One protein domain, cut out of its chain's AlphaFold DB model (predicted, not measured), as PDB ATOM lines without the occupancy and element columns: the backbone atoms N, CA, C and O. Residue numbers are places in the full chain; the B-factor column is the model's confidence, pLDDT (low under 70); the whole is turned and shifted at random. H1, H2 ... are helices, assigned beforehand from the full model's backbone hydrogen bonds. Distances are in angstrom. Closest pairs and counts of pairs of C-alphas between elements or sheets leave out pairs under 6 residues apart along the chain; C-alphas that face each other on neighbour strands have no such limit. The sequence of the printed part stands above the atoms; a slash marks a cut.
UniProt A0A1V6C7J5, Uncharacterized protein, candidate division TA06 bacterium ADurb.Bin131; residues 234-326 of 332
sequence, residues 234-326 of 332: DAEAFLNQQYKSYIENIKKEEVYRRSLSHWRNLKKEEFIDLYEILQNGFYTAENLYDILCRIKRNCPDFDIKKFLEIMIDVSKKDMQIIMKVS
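What this domain is: This is residues 234 to 326 of the 332 residues of an uncharacterized protein of candidate division TA06 bacterium ADurb.Bin131 (UniProt A0A1V6C7J5). One long helix, H1, is the spine of this domain: its first residues, 234 to 245, stick out as a free arm, and H2, H4 and the short H5 pack on its later part. H2 and H3 fold back as a helical hairpin, with H3 away from H1. The printed part has 93 residues with five named helices, H1 to H5 in order, and no named strand; the class is all helix. It is elongated, spanning 45 by 29 by 20 A, and only just compact, close to loose, with a radius of gyration of the C-alphas of 14.6 A.

Where its parts are: Find C-alpha 234 at (143.906, 130.936, 119.724); from there H1, residues 234 to 262, runs 42.4 A to C-alpha 262 at (159.342, 166.068, 137.863). Next come H2, residues 268 to 280, 18.0 A; H3, residues 285 to 298, 20.7 A; H4, residues 304 to 316, 18.3 A; and H5, residues 318 to 326, 12.7 A, ending at (155.900, 154.501, 116.052).

How they stand to each other: Start at H1, the hub. With residues 252 to 256 alone it touches H2, closest at C-alphas Tyr 256 and Phe 271, 7.0 A, at a steep tilt of 54 degrees, opposite ways. With residues 251 to 259 alone it touches H4, closest at C-alphas Val 255 and Met 311, 6.1 A, at a steep tilt of 42 degrees, opposite ways. With residues 247 to 251 alone it touches H5, about perpendicular at 85 degrees, closest at C-alphas Ile 247 and Ile 322, 7.4 A. In the hairpin, H2 touches H3 at a shallow tilt of 25 degrees, closest at C-alphas Glu 270 and Ile 295, 6.6 A. H3 and H4 are only just apart, their closest C-alphas 8.2 A. Every O i to N i+4 pair is within hydrogen-bond range in H2, H4 and H5; H1 has 23 of 25 and H3 9 of 10.

The domain as a whole: The farthest C-alphas, Asp 234 and Pro 300, are 47.7 A apart. The printed part has no cut, and its four links are tight. pLDDT is under 70 at residue 283 and residues 318 to 326.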
ATOM      1  N   ASP A 234     142.802 130.962 118.760       90.69
ATOM      2  CA  ASP A 234     143.906 130.936 119.724       90.69
ATOM      3  C   ASP A 234     145.071 131.793 119.217       90.69
ATOM      4  O   ASP A 234     145.628 132.590 119.968       90.69
ATOM      5  N   ALA A 235     145.360 131.716 117.913       91.56
ATOM      6  CA  ALA A 235     146.381 132.548 117.286       91.56
ATOM      7  C   ALA A 235     146.000 134.039 117.317       91.56
ATOM      8  O   ALA A 235     146.842 134.902 117.572       91.56
ATOM      9  N   GLU A 236     144.721 134.368 117.106       90.81
ATOM     10  CA  GLU A 236     144.237 135.746 117.266       90.81
ATOM     11  C   GLU A 236     144.340 136.231 118.715       90.81
ATOM     12  O   GLU A 236     144.754 137.367 118.961       90.81
ATOM     13  N   ALA A 237     143.977 135.389 119.685       88.25
ATOM     14  CA  ALA A 237     144.069 135.719 121.101       88.25
ATOM     15  C   ALA A 237     145.521 136.001 121.507       88.25
ATOM     16  O   ALA A 237     145.785 137.005 122.172       88.25
ATOM     17  N   PHE A 238     146.462 135.182 121.037       89.69
ATOM     18  CA  PHE A 238     147.888 135.380 121.263       89.69
ATOM     19  C   PHE A 238     148.403 136.682 120.647       89.69
ATOM     20  O   PHE A 238     149.056 137.471 121.334       89.69
ATOM     21  N   LEU A 239     148.054 136.972 119.389       88.94
ATOM     22  CA  LEU A 239     148.408 138.235 118.733       88.94
ATOM     23  C   LEU A 239     147.879 139.446 119.514       88.94
ATOM     24  O   LEU A 239     148.608 140.409 119.766       88.94
ATOM     25  N   ASN A 240     146.620 139.389 119.943       86.25
ATOM     26  CA  ASN A 240     145.986 140.462 120.702       86.25
ATOM     27  C   ASN A 240     146.594 140.625 122.098       86.25
ATOM     28  O   ASN A 240     146.765 141.750 122.573       86.25
ATOM     29  N   GLN A 241     146.987 139.528 122.745       87.44
ATOM     30  CA  GLN A 241     147.711 139.563 124.013       87.44
ATOM     31  C   GLN A 241     149.098 140.195 123.850       87.44
ATOM     32  O   GLN A 241     149.481 141.042 124.664       87.44
ATOM     33  N   GLN A 242     149.831 139.844 122.788       86.38
ATOM     34  CA  GLN A 242     151.104 140.487 122.470       86.38
ATOM     35  C   GLN A 242     150.926 141.986 122.238       86.38
ATOM     36  O   GLN A 242     151.671 142.782 122.809       86.38
ATOM     37  N   TYR A 243     149.919 142.378 121.455       86.19
ATOM     38  CA  TYR A 243     149.629 143.783 121.193       86.19
ATOM     39  C   TYR A 243     149.295 144.540 122.479       86.19
ATOM     40  O   TYR A 243     149.874 145.591 122.746       86.19
ATOM     41  N   LYS A 244     148.440 143.978 123.339       85.31
ATOM     42  CA  LYS A 244     148.108 144.574 124.637       85.31
ATOM     43  C   LYS A 244     149.351 144.772 125.512       85.31
ATOM     44  O   LYS A 244     149.512 145.839 126.099       85.31
ATOM     45  N   SER A 245     150.240 143.781 125.559       86.00
ATOM     46  CA  SER A 245     151.512 143.864 126.292       86.00
ATOM     47  C   SER A 245     152.451 144.932 125.714       86.00
ATOM     48  O   SER A 245     153.034 145.723 126.455       86.00
ATOM     49  N   TYR A 246     152.549 145.021 124.385       84.81
ATOM     50  CA  TYR A 246     153.324 146.054 123.696       84.81
ATOM     51  C   TYR A 246     152.823 147.466 124.034       84.81
ATOM     52  O   TYR A 246     153.612 148.332 124.418       84.81
ATOM     53  N   ILE A 247     151.506 147.681 123.977       83.25
ATOM     54  CA  ILE A 247     150.889 148.957 124.350       83.25
ATOM     55  C   ILE A 247     151.148 149.304 125.817       83.25
ATOM     56  O   ILE A 247     151.482 150.450 126.121       83.25
ATOM     57  N   GLU A 248     151.033 148.338 126.723       85.31
ATOM     58  CA  GLU A 248     151.276 148.572 128.147       85.31
ATOM     59  C   GLU A 248     152.736 148.955 128.430       85.31
ATOM     60  O   GLU A 248     153.000 149.877 129.202       85.31
ATOM     61  N   ASN A 249     153.696 148.330 127.744       86.19
ATOM     62  CA  ASN A 249     155.105 148.702 127.859       86.19
ATOM     63  C   ASN A 249     155.378 150.125 127.356       86.19
ATOM     64  O   ASN A 249     156.111 150.870 128.009       86.19
ATOM     65  N   ILE A 250     154.744 150.538 126.253       85.19
ATOM     66  CA  ILE A 250     154.822 151.922 125.767       85.19
ATOM     67  C   ILE A 250     154.264 152.901 126.806       85.19
ATOM     68  O   ILE A 250     154.887 153.928 127.086       85.19
ATOM     69  N   LYS A 251     153.098 152.593 127.389       86.19
ATOM     70  CA  LYS A 251     152.477 153.430 128.426       86.19
ATOM     71  C   LYS A 251     153.397 153.569 129.630       86.19
ATOM     72  O   LYS A 251     153.659 154.691 130.061       86.19
ATOM     73  N   LYS A 252     153.932 152.452 130.123       89.50
ATOM     74  CA  LYS A 252     154.869 152.415 131.249       89.50
ATOM     75  C   LYS A 252     156.092 153.299 130.995       89.50
ATOM     76  O   LYS A 252     156.422 154.132 131.836       89.50
ATOM     77  N   GLU A 253     156.727 153.188 129.829       88.81
ATOM     78  CA  GLU A 253     157.911 153.995 129.502       88.81
ATOM     79  C   GLU A 253     157.573 155.492 129.345       88.81
ATOM     80  O   GLU A 253     158.327 156.355 129.795       88.81
ATOM     81  N   GLU A 254     156.409 155.839 128.786       88.62
ATOM     82  CA  GLU A 254     155.967 157.237 128.689       88.62
ATOM     83  C   GLU A 254     155.637 157.844 130.065       88.62
ATOM     84  O   GLU A 254     155.994 158.997 130.327       88.62
ATOM     85  N   VAL A 255     155.004 157.082 130.968       89.94
ATOM     86  CA  VAL A 255     154.794 157.514 132.362       89.94
ATOM     87  C   VAL A 255     156.138 157.710 133.054       89.94
ATOM     88  O   VAL A 255     156.325 158.736 133.712       89.94
ATOM     89  N   TYR A 256     157.092 156.793 132.872       91.81
ATOM     90  CA  TYR A 256     158.432 156.921 133.442       91.81
ATOM     91  C   TYR A 256     159.128 158.195 132.963       91.81
ATOM     92  O   TYR A 256     159.562 159.022 133.766       91.81
ATOM     93  N   ARG A 257     159.146 158.416 131.645       90.69
ATOM     94  CA  ARG A 257     159.753 159.592 131.016       90.69
ATOM     95  C   ARG A 257     159.165 160.899 131.545       90.69
ATOM     96  O   ARG A 257     159.906 161.850 131.793       90.69
ATOM     97  N   ARG A 258     157.840 160.973 131.715       90.56
ATOM     98  CA  ARG A 258     157.188 162.160 132.294       90.56
ATOM     99  C   ARG A 258     157.486 162.304 133.777       90.56
ATOM    100  O   ARG A 258     157.762 163.413 134.225       90.56
ATOM    101  N   SER A 259     157.495 161.206 134.521       90.88
ATOM    102  CA  SER A 259     157.848 161.201 135.942       90.88
ATOM    103  C   SER A 259     159.261 161.742 136.176       90.88
ATOM    104  O   SER A 259     159.435 162.598 137.035       90.88
ATOM    105  N   LEU A 260     160.243 161.372 135.345       91.56
ATOM    106  CA  LEU A 260     161.617 161.896 135.423       91.56
ATOM    107  C   LEU A 260     161.723 163.412 135.188       91.56
ATOM    108  O   LEU A 260     162.678 164.041 135.646       91.56
ATOM    109  N   SER A 261     160.754 164.019 134.492       90.62
ATOM    110  CA  SER A 261     160.719 165.479 134.317       90.62
ATOM    111  C   SER A 261     160.366 166.227 135.608       90.62
ATOM    112  O   SER A 261     160.772 167.377 135.769       90.62
ATOM    113  N   HIS A 262     159.678 165.556 136.536       90.25
ATOM    114  CA  HIS A 262     159.342 166.068 137.863       90.25
ATOM    115  C   HIS A 262     160.322 165.573 138.935       90.25
ATOM    116  O   HIS A 262     160.760 166.365 139.759       90.25
ATOM    117  N   TRP A 263     160.725 164.299 138.881       93.00
ATOM    118  CA  TRP A 263     161.559 163.645 139.891       93.00
ATOM    119  C   TRP A 263     162.780 162.990 139.244       93.00
ATOM    120  O   TRP A 263     162.779 161.808 138.906       93.00
ATOM    121  N   ARG A 264     163.852 163.772 139.059       87.44
ATOM    122  CA  ARG A 264     165.066 163.331 138.340       87.44
ATOM    123  C   ARG A 264     165.822 162.184 139.014       87.44
ATOM    124  O   ARG A 264     166.518 161.445 138.330       87.44
ATOM    125  N   ASN A 265     165.692 162.052 140.333       89.75
ATOM    126  CA  ASN A 265     166.376 161.022 141.118       89.75
ATOM    127  C   ASN A 265     165.532 159.741 141.285       89.75
ATOM    128  O   ASN A 265     165.923 158.859 142.049       89.75
ATOM    129  N   LEU A 266     164.377 159.642 140.612       89.88
ATOM    130  CA  LEU A 266     163.508 158.472 140.685       89.88
ATOM    131  C   LEU A 266     164.183 157.294 139.981       89.88
ATOM    132  O   LEU A 266     164.443 157.349 138.778       89.88
ATOM    133  N   LYS A 267     164.457 156.222 140.725       90.00
ATOM    134  CA  LYS A 267     165.050 155.007 140.159       90.00
ATOM    135  C   LYS A 267     164.026 154.248 139.319       90.00
ATOM    136  O   LYS A 267     162.838 154.233 139.645       90.00
ATOM    137  N   LYS A 268     164.493 153.588 138.255       89.44
ATOM    138  CA  LYS A 268     163.619 152.853 137.330       89.44
ATOM    139  C   LYS A 268     162.924 151.687 138.026       89.44
ATOM    140  O   LYS A 268     161.746 151.464 137.782       89.44
ATOM    141  N   GLU A 269     163.624 150.991 138.914       90.06
ATOM    142  CA  GLU A 269     163.090 149.856 139.669       90.06
ATOM    143  C   GLU A 269     161.962 150.309 140.606       90.06
ATOM    144  O   GLU A 269     160.868 149.760 140.573       90.06
ATOM    145  N   GLU A 270     162.189 151.389 141.360       89.19
ATOM    146  CA  GLU A 270     161.196 151.961 142.283       89.19
ATOM    147  C   GLU A 270     159.957 152.483 141.538       89.19
ATOM    148  O   GLU A 270     158.830 152.356 142.019       89.19
ATOM    149  N   PHE A 271     160.159 153.045 140.342       92.81
ATOM    150  CA  PHE A 271     159.073 153.416 139.442       92.81
ATOM    151  C   PHE A 271     158.265 152.198 138.971       92.81
ATOM    152  O   PHE A 271     157.037 152.247 139.022       92.81
ATOM    153  N   ILE A 272     158.935 151.138 138.496       90.25
ATOM    154  CA  ILE A 272     158.277 149.926 137.984       90.25
ATOM    155  C   ILE A 272     157.431 149.296 139.093       90.25
ATOM    156  O   ILE A 272     156.249 149.049 138.866       90.25
ATOM    157  N   ASP A 273     157.993 149.145 140.295       88.75
ATOM    158  CA  ASP A 273     157.291 148.588 141.456       88.75
ATOM    159  C   ASP A 273     156.013 149.382 141.776       88.75
ATOM    160  O   ASP A 273     154.933 148.813 141.945       88.75
ATOM    161  N   LEU A 274     156.109 150.718 141.825       90.62
ATOM    162  CA  LEU A 274     154.955 151.574 142.103       90.62
ATOM    163  C   LEU A 274     153.907 151.507 140.982       90.62
ATOM    164  O   LEU A 274     152.710 151.424 141.264       90.62
ATOM    165  N   TYR A 275     154.340 151.551 139.720       89.69
ATOM    166  CA  TYR A 275     153.457 151.489 138.556       89.69
ATOM    167  C   TYR A 275     152.669 150.173 138.523       89.69
ATOM    168  O   TYR A 275     151.452 150.185 138.334       89.69
ATOM    169  N   GLU A 276     153.341 149.045 138.756       88.38
ATOM    170  CA  GLU A 276     152.729 147.716 138.736       88.38
ATOM    171  C   GLU A 276     151.768 147.500 139.908       88.38
ATOM    172  O   GLU A 276     150.690 146.942 139.708       88.38
ATOM    173  N   ILE A 277     152.088 147.997 141.107       87.25
ATOM    174  CA  ILE A 277     151.167 147.946 142.254       87.25
ATOM    175  C   ILE A 277     149.898 148.753 141.990       87.25
ATOM    176  O   ILE A 277     148.801 148.326 142.349       87.25
ATOM    177  N   LEU A 278     150.026 149.923 141.367       87.31
ATOM    178  CA  LEU A 278     148.874 150.769 141.073       87.31
ATOM    179  C   LEU A 278     148.011 150.209 139.934       87.31
ATOM    180  O   LEU A 278     146.794 150.356 139.989       87.31
ATOM    181  N   GLN A 279     148.611 149.544 138.941       84.06
ATOM    182  CA  GLN A 279     147.880 148.877 137.854       84.06
ATOM    183  C   GLN A 279     147.175 147.592 138.306       84.06
ATOM    184  O   GLN A 279     146.011 147.376 137.978       84.06
ATOM    185  N   ASN A 280     147.865 146.741 139.068       81.06
ATOM    186  CA  ASN A 280     147.351 145.426 139.463       81.06
ATOM    187  C   ASN A 280     146.465 145.470 140.721       81.06
ATOM    188  O   ASN A 280     145.839 144.469 141.069       81.06
ATOM    189  N   GLY A 281     146.392 146.623 141.391       72.56
ATOM    190  CA  GLY A 281     145.756 146.779 142.696       72.56
ATOM    191  C   GLY A 281     146.723 146.466 143.843       72.56
ATOM    192  O   GLY A 281     147.607 145.615 143.740       72.56
ATOM    193  N   PHE A 282     146.570 147.174 144.964       74.19
ATOM    194  CA  PHE A 282     147.426 146.981 146.133       74.19
ATOM    195  C   PHE A 282     146.986 145.759 146.947       74.19
ATOM    196  O   PHE A 282     145.847 145.679 147.403       74.19
ATOM    197  N   TYR A 283     147.920 144.832 147.183       66.81
ATOM    198  CA  TYR A 283     147.703 143.666 148.048       66.81
ATOM    199  C   TYR A 283     147.489 144.064 149.518       66.81
ATOM    200  O   TYR A 283     146.637 143.495 150.195       66.81
ATOM    201  N   THR A 284     148.236 145.063 150.009       80.31
ATOM    202  CA  THR A 284     148.102 145.657 151.350       80.31
ATOM    203  C   THR A 284     148.493 147.142 151.319       80.31
ATOM    204  O   THR A 284     149.299 147.567 150.489       80.31
ATOM    205  N   ALA A 285     147.945 147.945 152.240       84.19
ATOM    206  CA  ALA A 285     148.328 149.357 152.394       84.19
ATOM    207  C   ALA A 285     149.800 149.528 152.827       84.19
ATOM    208  O   ALA A 285     150.434 150.526 152.487       84.19
ATOM    209  N   GLU A 286     150.342 148.536 153.536       85.31
ATOM    210  CA  GLU A 286     151.735 148.481 153.986       85.31
ATOM    211  C   GLU A 286     152.716 148.457 152.805       85.31
ATOM    212  O   GLU A 286     153.623 149.285 152.748       85.31
ATOM    213  N   ASN A 287     152.460 147.626 151.788       84.31
ATOM    214  CA  ASN A 287     153.318 147.547 150.600       84.31
ATOM    215  C   ASN A 287     153.403 148.887 149.851       84.31
ATOM    216  O   ASN A 287     154.478 149.292 149.402       84.31
ATOM    217  N   LEU A 288     152.273 149.592 149.731       87.31
ATOM    218  CA  LEU A 288     152.238 150.917 149.115       87.31
ATOM    219  C   LEU A 288     153.017 151.934 149.962       87.31
ATOM    220  O   LEU A 288     153.808 152.706 149.420       87.31
ATOM    221  N   TYR A 289     152.827 151.925 151.284       89.75
ATOM    222  CA  TYR A 289     153.539 152.816 152.198       89.75
ATOM    223  C   TYR A 289     155.060 152.623 152.126       89.75
ATOM    224  O   TYR A 289     155.800 153.606 152.020       89.75
ATOM    225  N   ASP A 290     155.531 151.378 152.108       89.44
ATOM    226  CA  ASP A 290     156.956 151.051 152.068       89.44
ATOM    227  C   ASP A 290     157.641 151.525 150.788       89.44
ATOM    228  O   ASP A 290     158.766 152.038 150.829       89.44
ATOM    229  N   ILE A 291     156.981 151.374 149.639       89.75
ATOM    230  CA  ILE A 291     157.517 151.847 148.356       89.75
ATOM    231  C   ILE A 291     157.517 153.370 148.303       89.75
ATOM    232  O   ILE A 291     158.518 153.962 147.904       89.75
ATOM    233  N   LEU A 292     156.462 154.026 148.788       91.06
ATOM    234  CA  LEU A 292     156.434 155.486 148.873       91.06
ATOM    235  C   LEU A 292     157.514 156.025 149.812       91.06
ATOM    236  O   LEU A 292     158.126 157.048 149.509       91.06
ATOM    237  N   CYS A 293     157.795 155.337 150.918       91.00
ATOM    238  CA  CYS A 293     158.894 155.695 151.809       91.00
ATOM    239  C   CYS A 293     160.256 155.523 151.129       91.00
ATOM    240  O   CYS A 293     161.117 156.390 151.280       91.00
ATOM    241  N   ARG A 294     160.459 154.444 150.360       90.19
ATOM    242  CA  ARG A 294     161.679 154.236 149.559       90.19
ATOM    243  C   ARG A 294     161.867 155.344 148.525       90.19
ATOM    244  O   ARG A 294     162.922 155.973 148.512       90.19
ATOM    245  N   ILE A 295     160.824 155.656 147.758       90.56
ATOM    246  CA  ILE A 295     160.848 156.733 146.763       90.56
ATOM    247  C   ILE A 295     161.130 158.079 147.435       90.56
ATOM    248  O   ILE A 295     162.023 158.794 146.994       90.56
ATOM    249  N   LYS A 296     160.453 158.414 148.543       90.94
ATOM    250  CA  LYS A 296     160.660 159.688 149.255       90.94
ATOM    251  C   LYS A 296     162.065 159.870 149.826       90.94
ATOM    252  O   LYS A 296     162.496 161.007 149.992       90.94
ATOM    253  N   ARG A 297     162.800 158.789 150.109       88.50
ATOM    254  CA  ARG A 297     164.218 158.887 150.504       88.50
ATOM    255  C   ARG A 297     165.090 159.412 149.361       88.50
ATOM    256  O   ARG A 297     166.006 160.182 149.623       88.50
ATOM    257  N   ASN A 298     164.793 159.028 148.117       84.56
ATOM    258  CA  ASN A 298     165.542 159.449 146.926       84.56
ATOM    259  C   ASN A 298     164.966 160.723 146.275       84.56
ATOM    260  O   ASN A 298     165.696 161.499 145.656       84.56
ATOM    261  N   CYS A 299     163.658 160.947 146.412       88.06
ATOM    262  CA  CYS A 299     162.894 162.078 145.881       88.06
ATOM    263  C   CYS A 299     161.981 162.653 146.979       88.06
ATOM    264  O   CYS A 299     160.801 162.299 147.047       88.06
ATOM    265  N   PRO A 300     162.498 163.520 147.869       87.75
ATOM    266  CA  PRO A 300     161.731 164.060 148.999       87.75
ATOM    267  C   PRO A 300     160.480 164.850 148.589       87.75
ATOM    268  O   PRO A 300     159.510 164.919 149.341       87.75
ATOM    269  N   ASP A 301     160.501 165.421 147.387       90.31
ATOM    270  CA  ASP A 301     159.434 166.176 146.732       90.31
ATOM    271  C   ASP A 301     158.464 165.294 145.920       90.31
ATOM    272  O   ASP A 301     157.636 165.805 145.161       90.31
ATOM    273  N   PHE A 302     158.543 163.966 146.064       92.00
ATOM    274  CA  PHE A 302     157.636 163.043 145.389       92.00
ATOM    275  C   PHE A 302     156.174 163.254 145.806       92.00
ATOM    276  O   PHE A 302     155.819 163.131 146.984       92.00
ATOM    277  N   ASP A 303     155.317 163.500 144.811       92.25
ATOM    278  CA  ASP A 303     153.873 163.668 144.971       92.25
ATOM    279  C   ASP A 303     153.112 162.557 144.233       92.25
ATOM    280  O   ASP A 303     153.003 162.542 143.003       92.25
ATOM    281  N   ILE A 304     152.522 161.646 145.013       90.81
ATOM    282  CA  ILE A 304     151.711 160.540 144.494       90.81
ATOM    283  C   ILE A 304     150.484 161.031 143.721       90.81
ATOM    284  O   ILE A 304     150.100 160.407 142.735       90.81
ATOM    285  N   LYS A 305     149.876 162.157 144.113       92.88
ATOM    286  CA  LYS A 305     148.731 162.705 143.384       92.88
ATOM    287  C   LYS A 305     149.165 163.096 141.980       92.88
ATOM    288  O   LYS A 305     148.505 162.728 141.009       92.88
ATOM    289  N   LYS A 306     150.306 163.782 141.862       92.69
ATOM    290  CA  LYS A 306     150.853 164.161 140.560       92.69
ATOM    291  C   LYS A 306     151.236 162.946 139.719       92.69
ATOM    292  O   LYS A 306     151.002 162.946 138.514       92.69
ATOM    293  N   PHE A 307     151.764 161.899 140.347       92.94
ATOM    294  CA  PHE A 307     152.077 160.641 139.672       92.94
ATOM    295  C   PHE A 307     150.818 159.980 139.086       92.94
ATOM    296  O   PHE A 307     150.792 159.626 137.906       92.94
ATOM    297  N   LEU A 308     149.739 159.904 139.870       91.19
ATOM    298  CA  LEU A 308     148.447 159.390 139.412       91.19
ATOM    299  C   LEU A 308     147.845 160.252 138.295       91.19
ATOM    300  O   LEU A 308     147.310 159.709 137.331       91.19
ATOM    301  N   GLU A 309     147.971 161.581 138.367       91.88
ATOM    302  CA  GLU A 309     147.562 162.479 137.276       91.88
ATOM    303  C   GLU A 309     148.297 162.153 135.967       91.88
ATOM    304  O   GLU A 309     147.669 162.119 134.907       91.88
ATOM    305  N   ILE A 310     149.606 161.880 136.030       90.00
ATOM    306  CA  ILE A 310     150.408 161.490 134.861       90.00
ATOM    307  C   ILE A 310     149.925 160.148 134.303       90.00
ATOM    308  O   ILE A 310     149.720 160.050 133.091       90.00
ATOM    309  N   MET A 311     149.714 159.140 135.157       88.50
ATOM    310  CA  MET A 311     149.187 157.836 134.733       88.50
ATOM    311  C   MET A 311     147.830 157.982 134.038       88.50
ATOM    312  O   MET A 311     147.659 157.499 132.923       88.50
ATOM    313  N   ILE A 312     146.890 158.712 134.649       88.19
ATOM    314  CA  ILE A 312     145.546 158.937 134.097       88.19
ATOM    315  C   ILE A 312     145.616 159.680 132.755       88.19
ATOM    316  O   ILE A 312     144.888 159.330 131.826       88.19
ATOM    317  N   ASP A 313     146.468 160.703 132.630       88.31
ATOM    318  CA  ASP A 313     146.632 161.433 131.366       88.31
ATOM    319  C   ASP A 313     147.207 160.539 130.259       88.31
ATOM    320  O   ASP A 313     146.757 160.617 129.115       88.31
ATOM    321  N   VAL A 314     148.162 159.663 130.591       86.06
ATOM    322  CA  VAL A 314     148.727 158.694 129.642       86.06
ATOM    323  C   VAL A 314     147.676 157.671 129.212       86.06
ATOM    324  O   VAL A 314     147.490 157.483 128.011       86.06
ATOM    325  N   SER A 315     146.913 157.096 130.144       80.44
ATOM    326  CA  SER A 315     145.840 156.138 129.833       80.44
ATOM    327  C   SER A 315     144.682 156.736 129.025       80.44
ATOM    328  O   SER A 315     143.968 156.014 128.339       80.44
ATOM    329  N   LYS A 316     144.455 158.055 129.089       80.50
ATOM    330  CA  LYS A 316     143.430 158.732 128.271       80.50
ATOM    331  C   LYS A 316     143.905 159.050 126.851       80.50
ATOM    332  O   LYS A 316     143.080 159.331 125.985       80.50
ATOM    333  N   LYS A 317     145.217 159.031 126.602       74.62
ATOM    334  CA  LYS A 317     145.846 159.429 125.328       74.62
ATOM    335  C   LYS A 317     146.324 158.243 124.489       74.62
ATOM    336  O   LYS A 317     147.200 158.422 123.642       74.62
ATOM    337  N   ASP A 318     145.721 157.069 124.680       63.75
ATOM    338  CA  ASP A 318     146.109 155.793 124.065       63.75
ATOM    339  C   ASP A 318     146.519 155.911 122.586       63.75
ATOM    340  O   ASP A 318     147.645 155.563 122.239       63.75
ATOM    341  N   MET A 319     145.692 156.501 121.715       55.91
ATOM    342  CA  MET A 319     146.035 156.623 120.286       55.91
ATOM    343  C   MET A 319     147.205 157.579 119.987       55.91
ATOM    344  O   MET A 319     148.029 157.288 119.121       55.91
ATOM    345  N   GLN A 320     147.314 158.715 120.683       59.84
ATOM    346  CA  GLN A 320     148.353 159.718 120.394       59.84
ATOM    347  C   GLN A 320     149.745 159.257 120.831       59.84
ATOM    348  O   GLN A 320     150.749 159.653 120.236       59.84
ATOM    349  N   ILE A 321     149.808 158.440 121.880       57.97
ATOM    350  CA  ILE A 321     151.062 157.892 122.400       57.97
ATOM    351  C   ILE A 321     151.578 156.803 121.456       57.97
ATOM    352  O   ILE A 321     152.748 156.839 121.079       57.97
ATOM    353  N   ILE A 322     150.688 155.927 120.978       56.84
ATOM    354  CA  ILE A 322     151.013 154.883 119.995       56.84
ATOM    355  C   ILE A 322     151.589 155.493 118.710       56.84
ATOM    356  O   ILE A 322     152.629 155.052 118.225       56.84
ATOM    357  N   MET A 323     150.966 156.555 118.187       53.62
ATOM    358  CA  MET A 323     151.437 157.223 116.966       53.62
ATOM    359  C   MET A 323     152.795 157.925 117.140       53.62
ATOM    360  O   MET A 323     153.607 157.927 116.218       53.62
ATOM    361  N   LYS A 324     153.074 158.516 118.311       53.97
ATOM    362  CA  LYS A 324     154.341 159.228 118.563       53.97
ATOM    363  C   LYS A 324     155.534 158.292 118.728       53.97
ATOM    364  O   LYS A 324     156.625 158.646 118.288       53.97
ATOM    365  N   VAL A 325     155.342 157.128 119.344       50.78
ATOM    366  CA  VAL A 325     156.417 156.136 119.507       50.78
ATOM    367  C   VAL A 325     156.738 155.466 118.170       50.78
ATOM    368  O   VAL A 325     157.897 155.464 117.774       50.78
ATOM    369  N   SER A 326     155.717 155.075 117.396       43.94
ATOM    370  CA  SER A 326     155.900 154.501 116.052       43.94
ATOM    371  C   SER A 326     156.692 155.410 115.097       43.94
ATOM    372  O   SER A 326     157.480 154.911 114.302       43.94
TER     373      SER A 326